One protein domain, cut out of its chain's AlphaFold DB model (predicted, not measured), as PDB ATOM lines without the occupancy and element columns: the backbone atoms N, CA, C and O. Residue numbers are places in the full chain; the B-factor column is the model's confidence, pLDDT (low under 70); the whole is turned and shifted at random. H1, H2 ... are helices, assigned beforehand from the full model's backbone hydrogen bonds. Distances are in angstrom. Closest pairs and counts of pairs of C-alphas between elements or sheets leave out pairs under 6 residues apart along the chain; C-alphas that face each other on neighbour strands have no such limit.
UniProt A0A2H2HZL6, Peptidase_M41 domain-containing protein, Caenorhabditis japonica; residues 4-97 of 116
ATOM      1  N   ARG A   4     -45.006  54.917 -14.570       64.12
ATOM      2  CA  ARG A   4     -45.850  56.122 -14.606       64.12
ATOM      3  C   ARG A   4     -44.960  57.345 -14.787       64.12
ATOM      4  O   ARG A   4     -44.036  57.525 -13.997       64.12
ATOM      5  N   ASP A   5     -45.250  58.146 -15.803       56.44
ATOM      6  CA  ASP A   5     -44.653  59.468 -15.986       56.44
ATOM      7  C   ASP A   5     -45.559  60.542 -15.349       56.44
ATOM      8  O   ASP A   5     -46.781  60.409 -15.370       56.44
ATOM      9  N   PHE A   6     -44.952  61.570 -14.748       58.69
ATOM     10  CA  PHE A   6     -45.623  62.694 -14.074       58.69
ATOM     11  C   PHE A   6     -45.343  64.042 -14.766       58.69
ATOM     12  O   PHE A   6     -45.507  65.098 -14.151       58.69
ATOM     13  N   THR A   7     -44.876  64.041 -16.018       53.00
ATOM     14  CA  THR A   7     -44.680  65.287 -16.768       53.00
ATOM     15  C   THR A   7     -46.026  65.986 -17.013       53.00
ATOM     16  O   THR A   7     -47.012  65.389 -17.435       53.00
ATOM     17  N   ALA A   8     -46.078  67.258 -16.616       53.38
ATOM     18  CA  ALA A   8     -47.295  68.006 -16.338       53.38
ATOM     19  C   ALA A   8     -48.092  68.377 -17.597       53.38
ATOM     20  O   ALA A   8     -47.899  69.459 -18.124       53.38
ATOM     21  N   GLU A   9     -48.998  67.500 -18.027       52.91
ATOM     22  CA  GLU A   9     -50.260  67.799 -18.726       52.91
ATOM     23  C   GLU A   9     -51.155  66.547 -18.558       52.91
ATOM     24  O   GLU A   9     -51.172  65.641 -19.393       52.91
ATOM     25  N   ASP A  10     -51.857  66.438 -17.427       66.56
ATOM     26  CA  ASP A  10     -52.753  65.311 -17.139       66.56
ATOM     27  C   ASP A  10     -53.887  65.226 -18.175       66.56
ATOM     28  O   ASP A  10     -54.811  66.048 -18.154       66.56
ATOM     29  N   LYS A  11     -53.887  64.191 -19.033       50.19
ATOM     30  CA  LYS A  11     -55.147  63.711 -19.637       50.19
ATOM     31  C   LYS A  11     -55.263  62.252 -20.064       50.19
ATOM     32  O   LYS A  11     -56.352  61.862 -20.468       50.19
ATOM     33  N   ASP A  12     -54.248  61.418 -19.896       51.09
ATOM     34  CA  ASP A  12     -54.472  59.973 -19.933       51.09
ATOM     35  C   ASP A  12     -53.370  59.265 -19.152       51.09
ATOM     36  O   ASP A  12     -52.209  59.657 -19.229       51.09
ATOM     37  N   ASN A  13     -53.726  58.241 -18.376       52.38
ATOM     38  CA  ASN A  13     -52.801  57.431 -17.576       52.38
ATOM     39  C   ASN A  13     -51.942  56.558 -18.515       52.38
ATOM     40  O   ASN A  13     -52.103  55.337 -18.584       52.38
ATOM     41  N   SER A  14     -51.070  57.212 -19.285       54.91
ATOM     42  CA  SER A  14     -50.206  56.610 -20.289       54.91
ATOM     43  C   SER A  14     -49.066  55.883 -19.588       54.91
ATOM     44  O   SER A  14     -48.168  56.477 -18.990       54.91
ATOM     45  N   LEU A  15     -49.150  54.557 -19.606       59.00
ATOM     46  CA  LEU A  15     -48.081  53.677 -19.167       59.00
ATOM     47  C   LEU A  15     -47.013  53.689 -20.258       59.00
ATOM     48  O   LEU A  15     -47.203  53.053 -21.293       59.00
ATOM     49  N   VAL A  16     -45.887  54.363 -20.026       63.00
ATOM     50  CA  VAL A  16     -44.748  54.253 -20.942       63.00
ATOM     51  C   VAL A  16     -44.257  52.811 -20.882       63.00
ATOM     52  O   VAL A  16     -43.786  52.319 -19.849       63.00
ATOM     53  N   LYS A  17     -44.424  52.088 -21.989       61.88
ATOM     54  CA  LYS A  17     -43.940  50.720 -22.107       61.88
ATOM     55  C   LYS A  17     -42.428  50.805 -22.278       61.88
ATOM     56  O   LYS A  17     -41.958  51.410 -23.227       61.88
ATOM     57  N   VAL A  18     -41.657  50.182 -21.387       63.28
ATOM     58  CA  VAL A  18     -40.175  50.221 -21.419       63.28
ATOM     59  C   VAL A  18     -39.607  49.815 -22.794       63.28
ATOM     60  O   VAL A  18     -38.555  50.295 -23.190       63.28
ATOM     61  N   SER A  19     -40.343  49.009 -23.570       64.19
ATOM     62  CA  SER A  19     -39.997  48.634 -24.950       64.19
ATOM     63  C   SER A  19     -40.070  49.766 -25.988       64.19
ATOM     64  O   SER A  19     -39.624  49.565 -27.110       64.19
ATOM     65  N   GLU A  20     -40.686  50.904 -25.665       72.56
ATOM     66  CA  GLU A  20     -40.791  52.087 -26.537       72.56
ATOM     67  C   GLU A  20     -39.662  53.098 -26.278       72.56
ATOM     68  O   GLU A  20     -39.521  54.078 -27.007       72.56
ATOM     69  N   LEU A  21     -38.836  52.859 -25.253       76.06
ATOM     70  CA  LEU A  21     -37.661  53.672 -24.957       76.06
ATOM     71  C   LEU A  21     -36.496  53.302 -25.878       76.06
ATOM     72  O   LEU A  21     -36.371  52.167 -26.341       76.06
ATOM     73  N   SER A  22     -35.598  54.264 -26.110       85.06
ATOM     74  CA  SER A  22     -34.353  53.973 -26.821       85.06
ATOM     75  C   SER A  22     -33.526  52.935 -26.041       85.06
ATOM     76  O   SER A  22     -33.533  52.980 -24.804       85.06
ATOM     77  N   PRO A  23     -32.774  52.038 -26.714       84.69
ATOM     78  CA  PRO A  23     -31.938  51.044 -26.035       84.69
ATOM     79  C   PRO A  23     -30.991  51.672 -25.006       84.69
ATOM     80  O   PRO A  23     -30.872  51.184 -23.890       84.69
ATOM     81  N   HIS A  24     -30.409  52.825 -25.345       88.94
ATOM     82  CA  HIS A  24     -29.522  53.565 -24.454       88.94
ATOM     83  C   HIS A  24     -30.231  54.059 -23.182       88.94
ATOM     84  O   HIS A  24     -29.695  53.959 -22.083       88.94
ATOM     85  N   THR A  25     -31.459  54.569 -23.308       88.31
ATOM     86  CA  THR A  25     -32.256  55.006 -22.152       88.31
ATOM     87  C   THR A  25     -32.652  53.822 -21.270       88.31
ATOM     88  O   THR A  25     -32.602  53.938 -20.047       88.31
ATOM     89  N   ALA A  26     -33.013  52.684 -21.869       88.06
ATOM     90  CA  ALA A  26     -33.337  51.466 -21.130       88.06
ATOM     91  C   ALA A  26     -32.125  50.942 -20.336       88.06
ATOM     92  O   ALA A  26     -32.255  50.656 -19.150       88.06
ATOM     93  N   GLU A  27     -30.933  50.922 -20.944       91.56
ATOM     94  CA  GLU A  27     -29.685  50.534 -20.270       91.56
ATOM     95  C   GLU A  27     -29.361  51.429 -19.065       91.56
ATOM     96  O   GLU A  27     -28.968  50.932 -18.007       91.56
ATOM     97  N   ILE A  28     -29.550  52.747 -19.197       94.12
ATOM     98  CA  ILE A  28     -29.346  53.693 -18.089       94.12
ATOM     99  C   ILE A  28     -30.322  53.397 -16.943       94.12
ATOM    100  O   ILE A  28     -29.912  53.370 -15.782       94.12
ATOM    101  N   ILE A  29     -31.596  53.149 -17.257       90.62
ATOM    102  CA  ILE A  29     -32.616  52.811 -16.256       90.62
ATOM    103  C   ILE A  29     -32.240  51.518 -15.528       90.62
ATOM    104  O   ILE A  29     -32.238  51.491 -14.298       90.62
ATOM    105  N   ASP A  30     -31.877  50.468 -16.261       91.62
ATOM    106  CA  ASP A  30     -31.492  49.186 -15.669       91.62
ATOM    107  C   ASP A  30     -30.241  49.321 -14.790       91.62
ATOM    108  O   ASP A  30     -30.166  48.731 -13.708       91.62
ATOM    109  N   SER A  31     -29.262  50.128 -15.213       95.88
ATOM    110  CA  SER A  31     -28.078  50.436 -14.406       95.88
ATOM    111  C   SER A  31     -28.457  51.093 -13.077       95.88
ATOM    112  O   SER A  31     -27.990  50.672 -12.015       95.88
ATOM    113  N   GLU A  32     -29.367  52.064 -13.115       96.56
ATOM    114  CA  GLU A  32     -29.799  52.798 -11.931       96.56
ATOM    115  C   GLU A  32     -30.643  51.935 -10.985       96.56
ATOM    116  O   GLU A  32     -30.445  51.969  -9.768       96.56
ATOM    117  N   ILE A  33     -31.519  51.082 -11.526       96.19
ATOM    118  CA  ILE A  33     -32.263  50.087 -10.741       96.19
ATOM    119  C   ILE A  33     -31.284  49.182  -9.989       96.19
ATOM    120  O   ILE A  33     -31.403  49.006  -8.773       96.19
ATOM    121  N   ASN A  34     -30.285  48.640 -10.691       97.25
ATOM    122  CA  ASN A  34     -29.280  47.774 -10.082       97.25
ATOM    123  C   ASN A  34     -28.477  48.507  -9.001       97.25
ATOM    124  O   ASN A  34     -28.257  47.950  -7.922       97.25
ATOM    125  N   ARG A  35     -28.089  49.764  -9.249       98.06
ATOM    126  CA  ARG A  35     -27.382  50.605  -8.276       98.06
ATOM    127  C   ARG A  35     -28.201  50.791  -6.997       98.06
ATOM    128  O   ARG A  35     -27.711  50.491  -5.908       98.06
ATOM    129  N   VAL A  36     -29.462  51.210  -7.118       98.12
ATOM    130  CA  VAL A  36     -30.358  51.456  -5.973       98.12
ATOM    131  C   VAL A  36     -30.603  50.183  -5.159       98.12
ATOM    132  O   VAL A  36     -30.601  50.224  -3.921       98.12
ATOM    133  N   LEU A  37     -30.789  49.043  -5.830       98.12
ATOM    134  CA  LEU A  37     -30.976  47.752  -5.170       98.12
ATOM    135  C   LEU A  37     -29.714  47.312  -4.422       98.12
ATOM    136  O   LEU A  37     -29.802  46.936  -3.251       98.12
ATOM    137  N   ALA A  38     -28.544  47.409  -5.057       98.06
ATOM    138  CA  ALA A  38     -27.271  47.041  -4.448       98.06
ATOM    139  C   ALA A  38     -26.953  47.911  -3.222       98.06
ATOM    140  O   ALA A  38     -26.601  47.390  -2.161       98.06
ATOM    141  N   GLU A  39     -27.143  49.228  -3.329       98.38
ATOM    142  CA  GLU A  39     -26.942  50.162  -2.220       98.38
ATOM    143  C   GLU A  39     -27.912  49.896  -1.065       98.38
ATOM    144  O   GLU A  39     -27.519  49.916   0.102       98.38
ATOM    145  N   SER A  40     -29.180  49.611  -1.364       98.38
ATOM    146  CA  SER A  40     -30.185  49.312  -0.340       98.38
ATOM    147  C   SER A  40     -29.918  47.986   0.365       98.38
ATOM    148  O   SER A  40     -30.002  47.932   1.593       98.38
ATOM    149  N   TYR A  41     -29.523  46.951  -0.381       98.38
ATOM    150  CA  TYR A  41     -29.094  45.675   0.188       98.38
ATOM    151  C   TYR A  41     -27.882  45.863   1.100       98.38
ATOM    152  O   TYR A  41     -27.903  45.422   2.248       98.38
ATOM    153  N   LYS A  42     -26.850  46.569   0.617       98.50
ATOM    154  CA  LYS A  42     -25.641  46.837   1.396       98.50
ATOM    155  C   LYS A  42     -25.974  47.583   2.686       98.50
ATOM    156  O   LYS A  42     -25.583  47.130   3.752       98.50
ATOM    157  N   ARG A  43     -26.752  48.669   2.619       98.50
ATOM    158  CA  ARG A  43     -27.170  49.419   3.818       98.50
ATOM    159  C   ARG A  43     -27.939  48.547   4.806       98.50
ATOM    160  O   ARG A  43     -27.661  48.604   5.998       98.50
ATOM    161  N   ALA A  44     -28.900  47.752   4.335       98.19
ATOM    162  CA  ALA A  44     -29.674  46.868   5.203       98.19
ATOM    163  C   ALA A  44     -28.777  45.823   5.882       98.19
ATOM    164  O   ALA A  44     -28.871  45.623   7.092       98.19
ATOM    165  N   LYS A  45     -27.866  45.208   5.121       98.00
ATOM    166  CA  LYS A  45     -26.881  44.259   5.640       98.00
ATOM    167  C   LYS A  45     -25.964  44.907   6.676       98.00
ATOM    168  O   LYS A  45     -25.834  44.364   7.768       98.00
ATOM    169  N   ASP A  46     -25.414  46.082   6.381       98.31
ATOM    170  CA  ASP A  46     -24.541  46.824   7.294       98.31
ATOM    171  C   ASP A  46     -25.265  47.141   8.619       98.31
ATOM    172  O   ASP A  46     -24.688  46.998   9.696       98.31
ATOM    173  N   ILE A  47     -26.552  47.517   8.566       97.81
ATOM    174  CA  ILE A  47     -27.374  47.752   9.766       97.81
ATOM    175  C   ILE A  47     -27.527  46.465  10.588       97.81
ATOM    176  O   ILE A  47     -27.342  46.495  11.805       97.81
ATOM    177  N   LEU A  48     -27.849  45.339   9.944       96.69
ATOM    178  CA  LEU A  48     -28.016  44.049  10.623       96.69
ATOM    179  C   LEU A  48     -26.700  43.541  11.226       96.69
ATOM    180  O   LEU A  48     -26.696  43.014  12.339       96.69
ATOM    181  N   GLU A  49     -25.579  43.733  10.533       96.75
ATOM    182  CA  GLU A  49     -24.247  43.369  11.022       96.75
ATOM    183  C   GLU A  49     -23.807  44.256  12.193       96.75
ATOM    184  O   GLU A  49     -23.337  43.743  13.212       96.75
ATOM    185  N   ALA A  50     -24.026  45.572  12.113       97.38
ATOM    186  CA  ALA A  50     -23.746  46.497  13.211       97.38
ATOM    187  C   ALA A  50     -24.606  46.205  14.455       97.38
ATOM    188  O   ALA A  50     -24.161  46.405  15.587       97.38
ATOM    189  N   LYS A  51     -25.829  45.702  14.251       95.81
ATOM    190  CA  LYS A  51     -26.812  45.348  15.287       95.81
ATOM    191  C   LYS A  51     -26.930  43.841  15.520       95.81
ATOM    192  O   LYS A  51     -27.985  43.340  15.908       95.81
ATOM    193  N   LYS A  52     -25.832  43.103  15.322       95.94
ATOM    194  CA  LYS A  52     -25.810  41.634  15.395       95.94
ATOM    195  C   LYS A  52     -26.322  41.072  16.724       95.94
ATOM    196  O   LYS A  52     -26.955  40.021  16.729       95.94
ATOM    197  N   LYS A  53     -26.061  41.757  17.844       94.12
ATOM    198  CA  LYS A  53     -26.522  41.323  19.174       94.12
ATOM    199  C   LYS A  53     -28.043  41.406  19.282       94.12
ATOM    200  O   LYS A  53     -28.685  40.422  19.627       94.12
ATOM    201  N   GLU A  54     -28.614  42.558  18.949       94.38
ATOM    202  CA  GLU A  54     -30.058  42.778  18.960       94.38
ATOM    203  C   GLU A  54     -30.776  41.867  17.949       94.38
ATOM    204  O   GLU A  54     -31.827  41.312  18.258       94.38
ATOM    205  N   HIS A  55     -30.178  41.651  16.773       95.00
ATOM    206  CA  HIS A  55     -30.687  40.722  15.762       95.00
ATOM    207  C   HIS A  55     -30.752  39.276  16.281       95.00
ATOM    208  O   HIS A  55     -31.771  38.609  16.113       95.00
ATOM    209  N   GLN A  56     -29.699  38.809  16.962       94.88
ATOM    210  CA  GLN A  56     -29.664  37.476  17.564       94.88
ATOM    211  C   GLN A  56     -30.731  37.315  18.658       94.88
ATOM    212  O   GLN A  56     -31.442  36.314  18.672       94.88
ATOM    213  N   LEU A  57     -30.901  38.321  19.523       94.06
ATOM    214  CA  LEU A  57     -31.931  38.307  20.568       94.06
ATOM    215  C   LEU A  57     -33.346  38.201  19.988       94.06
ATOM    216  O   LEU A  57     -34.183  37.477  20.521       94.06
ATOM    217  N   LEU A  58     -33.622  38.912  18.891       94.25
ATOM    218  CA  LEU A  58     -34.913  38.821  18.212       94.25
ATOM    219  C   LEU A  58     -35.138  37.441  17.589       94.25
ATOM    220  O   LEU A  58     -36.248  36.923  17.675       94.25
ATOM    221  N   ALA A  59     -34.102  36.838  17.000       94.56
ATOM    222  CA  ALA A  59     -34.186  35.489  16.445       94.56
ATOM    223  C   ALA A  59     -34.482  34.445  17.535       94.56
ATOM    224  O   ALA A  59     -35.383  33.626  17.372       94.56
ATOM    225  N   GLU A  60     -33.785  34.513  18.671       93.31
ATOM    226  CA  GLU A  60     -34.023  33.632  19.823       93.31
ATOM    227  C   GLU A  60     -35.431  33.816  20.399       93.31
ATOM    228  O   GLU A  60     -36.141  32.840  20.633       93.31
ATOM    229  N   ALA A  61     -35.883  35.063  20.548       92.25
ATOM    230  CA  ALA A  61     -37.236  35.348  21.009       92.25
ATOM    231  C   ALA A  61     -38.305  34.815  20.039       92.25
ATOM    232  O   ALA A  61     -39.331  34.306  20.480       92.25
ATOM    233  N   LEU A  62     -38.088  34.891  18.724       93.31
ATOM    234  CA  LEU A  62     -39.021  34.330  17.741       93.31
ATOM    235  C   LEU A  62     -39.037  32.796  17.749       93.31
ATOM    236  O   LEU A  62     -40.087  32.219  17.487       93.31
ATOM    237  N   LEU A  63     -37.930  32.134  18.093       92.75
ATOM    238  CA  LEU A  63     -37.918  30.680  18.289       92.75
ATOM    239  C   LEU A  63     -38.731  30.253  19.521       92.75
ATOM    240  O   LEU A  63     -39.358  29.200  19.495       92.75
ATOM    241  N   GLU A  64     -38.734  31.058  20.585       90.19
ATOM    242  CA  GLU A  64     -39.490  30.763  21.812       90.19
ATOM    243  C   GLU A  64     -40.981  31.139  21.699       90.19
ATOM    244  O   GLU A  64     -41.839  30.436  22.231       90.19
ATOM    245  N   TYR A  65     -41.298  32.249  21.022       90.31
ATOM    246  CA  TYR A  65     -42.626  32.877  21.047       90.31
ATOM    247  C   TYR A  65     -43.364  32.914  19.695       90.31
ATOM    248  O   TYR A  65     -44.509  33.385  19.672       90.31
ATOM    249  N   GLU A  66     -42.735  32.444  18.607       90.56
ATOM    250  CA  GLU A  66     -43.193  32.355  17.195       90.56
ATOM    251  C   GLU A  66     -43.527  33.685  16.501       90.56
ATOM    252  O   GLU A  66     -43.214  33.905  15.334       90.56
ATOM    253  N   THR A  67     -44.164  34.598  17.221       91.88
ATOM    254  CA  THR A  67     -44.576  35.929  16.777       91.88
ATOM    255  C   THR A  67     -44.174  36.943  17.834       91.88
ATOM    256  O   THR A  67     -44.049  36.585  19.002       91.88
ATOM    257  N   LEU A  68     -43.991  38.211  17.466       92.19
ATOM    258  CA  LEU A  68     -43.723  39.305  18.405       92.19
ATOM    259  C   LEU A  68     -44.531  40.544  18.012       92.19
ATOM    260  O   LEU A  68     -44.573  40.920  16.841       92.19
ATOM    261  N   SER A  69     -45.141  41.206  18.993       92.62
ATOM    262  CA  SER A  69     -45.718  42.544  18.828       92.62
ATOM    263  C   SER A  69     -44.620  43.615  18.814       92.62
ATOM    264  O   SER A  69     -43.540  43.425  19.375       92.62
ATOM    265  N   ALA A  70     -44.901  44.790  18.242       92.56
ATOM    266  CA  ALA A  70     -43.964  45.917  18.209       92.56
ATOM    267  C   ALA A  70     -43.464  46.333  19.610       92.56
ATOM    268  O   ALA A  70     -42.298  46.701  19.770       92.56
ATOM    269  N   ASP A  71     -44.317  46.246  20.637       92.19
ATOM    270  CA  ASP A  71     -43.921  46.521  22.025       92.19
ATOM    271  C   ASP A  71     -42.979  45.457  22.591       92.19
ATOM    272  O   ASP A  71     -42.074  45.772  23.363       92.19
ATOM    273  N   GLU A  72     -43.168  44.198  22.204       91.19
ATOM    274  CA  GLU A  72     -42.317  43.088  22.629       91.19
ATOM    275  C   GLU A  72     -40.949  43.166  21.952       91.19
ATOM    276  O   GLU A  72     -39.938  43.022  22.630       91.19
ATOM    277  N   VAL A  73     -40.899  43.516  20.662       93.12
ATOM    278  CA  VAL A  73     -39.646  43.781  19.933       93.12
ATOM    279  C   VAL A  73     -38.816  44.848  20.653       93.12
ATOM    280  O   VAL A  73     -37.638  44.628  20.935       93.12
ATOM    281  N   ARG A  74     -39.431  45.978  21.034       93.50
ATOM    282  CA  ARG A  74     -38.749  47.040  21.800       93.50
ATOM    283  C   ARG A  74     -38.201  46.538  23.136       93.50
ATOM    284  O   ARG A  74     -37.095  46.916  23.528       93.50
ATOM    285  N   ARG A  75     -38.952  45.680  23.834       92.19
ATOM    286  CA  ARG A  75     -38.530  45.080  25.112       92.19
ATOM    287  C   ARG A  75     -37.350  44.129  24.933       92.19
ATOM    288  O   ARG A  75     -36.382  44.270  25.673       92.19
ATOM    289  N   VAL A  76     -37.400  43.239  23.940       92.06
ATOM    290  CA  VAL A  76     -36.327  42.276  23.633       92.06
ATOM    291  C   VAL A  76     -35.032  43.001  23.279       92.06
ATOM    292  O   VAL A  76     -33.988  42.703  23.853       92.06
ATOM    293  N   ILE A  77     -35.109  44.021  22.419       92.06
ATOM    294  CA  ILE A  77     -33.959  44.865  22.059       92.06
ATOM    295  C   ILE A  77     -33.370  45.570  23.294       92.06
ATOM    296  O   ILE A  77     -32.158  45.731  23.398       92.06
ATOM    297  N   SER A  78     -34.216  45.955  24.256       90.44
ATOM    298  CA  SER A  78     -33.797  46.585  25.519       90.44
ATOM    299  C   SER A  78     -33.325  45.580  26.587       90.44
ATOM    300  O   SER A  78     -33.049  45.983  27.717       90.44
ATOM    301  N   GLY A  79     -33.278  44.278  26.280       83.94
ATOM    302  CA  GLY A  79     -32.901  43.215  27.220       83.94
ATOM    303  C   GLY A  79     -33.962  42.877  28.275       83.94
ATOM    304  O   GLY A  79     -33.668  42.207  29.265       83.94
ATOM    305  N   GLN A  80     -35.203  43.341  28.104       84.75
ATOM    306  CA  GLN A  80     -36.310  43.047  29.013       84.75
ATOM    307  C   GLN A  80     -37.034  41.758  28.612       84.75
ATOM    308  O   GLN A  80     -37.233  41.478  27.432       84.75
ATOM    309  N   LYS A  81     -37.510  41.002  29.608       80.81
ATOM    310  CA  LYS A  81     -38.295  39.780  29.377       80.81
ATOM    311  C   LYS A  81     -39.685  40.094  28.820       80.81
ATOM    312  O   LYS A  81     -40.351  41.032  29.273       80.81
ATOM    313  N   ILE A  82     -40.142  39.259  27.889       84.12
ATOM    314  CA  ILE A  82     -41.508  39.297  27.364       84.12
ATOM    315  C   ILE A  82     -42.474  38.858  28.470       84.12
ATOM    316  O   ILE A  82     -42.277  37.840  29.130       84.12
ATOM    317  N   LYS A  83     -43.529  39.646  28.695       78.81
ATOM    318  CA  LYS A  83     -44.594  39.329  29.655       78.81
ATOM    319  C   LYS A  83     -45.847  38.928  28.889       78.81
ATOM    320  O   LYS A  83     -46.697  39.773  28.623       78.81
ATOM    321  N   ARG A  84     -45.967  37.643  28.554       74.38
ATOM    322  CA  ARG A  84     -47.212  37.083  28.017       74.38
ATOM    323  C   ARG A  84     -48.008  36.419  29.133       74.38
ATOM    324  O   ARG A  84     -47.452  35.584  29.850       74.38
ATOM    325  N   PRO A  85     -49.299  36.744  29.300       65.19
ATOM    326  CA  PRO A  85     -50.160  35.883  30.083       65.19
ATOM    327  C   PRO A  85     -50.256  34.553  29.331       65.19
ATOM    328  O   PRO A  85     -50.698  34.503  28.184       65.19
ATOM    329  N   THR A  86     -49.817  33.465  29.959       64.62
ATOM    330  CA  THR A  86     -50.084  32.129  29.423       64.62
ATOM    331  C   THR A  86     -51.602  31.940  29.295       64.62
ATOM    332  O   THR A  86     -52.355  32.511  30.095       64.62
ATOM    333  N   PRO A  87     -52.098  31.121  28.352       60.78
ATOM    334  CA  PRO A  87     -53.533  30.844  28.232       60.78
ATOM    335  C   PRO A  87     -54.167  30.393  29.563       60.78
ATOM    336  O   PRO A  87     -55.327  30.686  29.848       60.78
ATOM    337  N   ALA A  88     -53.379  29.743  30.424       57.84
ATOM    338  CA  ALA A  88     -53.761  29.369  31.783       57.84
ATOM    339  C   ALA A  88     -53.967  30.572  32.732       57.84
ATOM    340  O   ALA A  88     -54.881  30.553  33.555       57.84
ATOM    341  N   ALA A  89     -53.158  31.630  32.618       59.72
ATOM    342  CA  ALA A  89     -53.300  32.850  33.415       59.72
ATOM    343  C   ALA A  89     -54.539  33.665  33.008       59.72
ATOM    344  O   ALA A  89     -55.234  34.211  33.867       59.72
ATOM    345  N   VAL A  90     -54.865  33.681  31.709       60.69
ATOM    346  CA  VAL A  90     -56.077  34.337  31.194       60.69
ATOM    347  C   VAL A  90     -57.333  33.664  31.757       60.69
ATOM    348  O   VAL A  90     -58.221  34.363  32.247       60.69
ATOM    349  N   LYS A  91     -57.373  32.322  31.807       60.22
ATOM    350  CA  LYS A  91     -58.490  31.567  32.411       60.22
ATOM    351  C   LYS A  91     -58.722  31.933  33.882       60.22
ATOM    352  O   LYS A  91     -59.839  32.305  34.236       60.22
ATOM    353  N   LYS A  92     -57.666  31.945  34.709       60.34
ATOM    354  CA  LYS A  92     -57.773  32.295  36.141       60.34
ATOM    355  C   LYS A  92     -58.294  33.716  36.379       60.34
ATOM    356  O   LYS A  92     -59.085  33.940  37.290       60.34
ATOM    357  N   SER A  93     -57.873  34.680  35.557       59.66
ATOM    358  CA  SER A  93     -58.334  36.071  35.685       59.66
ATOM    359  C   SER A  93     -59.827  36.242  35.367       59.66
ATOM    360  O   SER A  93     -60.504  37.065  35.986       59.66
ATOM    361  N   ASN A  94     -60.351  35.430  34.443       61.81
ATOM    362  CA  ASN A  94     -61.742  35.491  34.010       61.81
ATOM    363  C   ASN A  94     -62.683  34.792  35.006       61.81
ATOM    364  O   ASN A  94     -63.780  35.280  35.267       61.81
ATOM    365  N   GLU A  95     -62.233  33.695  35.621       61.19
ATOM    366  CA  GLU A  95     -62.947  33.020  36.716       61.19
ATOM    367  C   GLU A  95     -63.034  33.903  37.967       61.19
ATOM    368  O   GLU A  95     -64.105  34.026  38.559       61.19
ATOM    369  N   MET A  96     -61.948  34.601  38.320       58.88
ATOM    370  CA  MET A  96     -61.927  35.497  39.480       58.88
ATOM    371  C   MET A  96     -62.892  36.678  39.321       58.88
ATOM    372  O   MET A  96     -63.557  37.043  40.283       58.88
ATOM    373  N   LYS A  97     -63.013  37.268  38.121       61.09
ATOM    374  CA  LYS A  97     -63.985  38.350  37.861       61.09
ATOM    375  C   LYS A  97     -65.434  37.867  37.865       61.09
ATOM    376  O   LYS A  97     -66.321  38.629  38.231       61.09
TER     377      LYS A  97
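This is residues 4 to 97 of the 116 residues of the protein "Peptidase_M41 domain-containing protein" of Caenorhabditis japonica (UniProt A0A2H2HZL6). A long helix, H1, reaches out from a corner of two short helices, H2 and H3; H4 lies beyond them, and residues 4 to 22, with no named element, loop loosely at H1's other end. The printed part, all helix, has 94 residues with four named helices, H1 to H4 in chain order, and no named strand. It is extended: radius of gyration of the C-alphas 24.7 A, spans 72 by 37 by 20 A.

Start at H1, residues 23 to 50. H2, residues 52 to 65, is close but not clearly touching, about perpendicular at 80 degrees; the closest C-alphas, of Leu 48 and His 55, are 6.7 A apart. H3, residues 70 to 77, touches H2 at a steep tilt of 56 degrees, opposite ways; the closest C-alphas, of Glu 54 and Ile 77, are 5.4 A apart. H4, residues 87 to 97, is apart from H1, H2 and H3. In these four helices every O i to N i+4 pair is within hydrogen-bond range.

Find C-alpha 23 at (-31.938, 51.044, -26.035); H1 runs 40.3 A. H2 spans 19.8 A, H3 10.8 A, and H4 16.1 A to C-alpha 97 at (-63.985, 38.350, 37.861).

The farthest C-alphas, of Ser 22 and Met 96, are 74.1 A apart. The printed part has no cut and no long link. Residues 4 to 19 and 85 to 97 have pLDDT under 70.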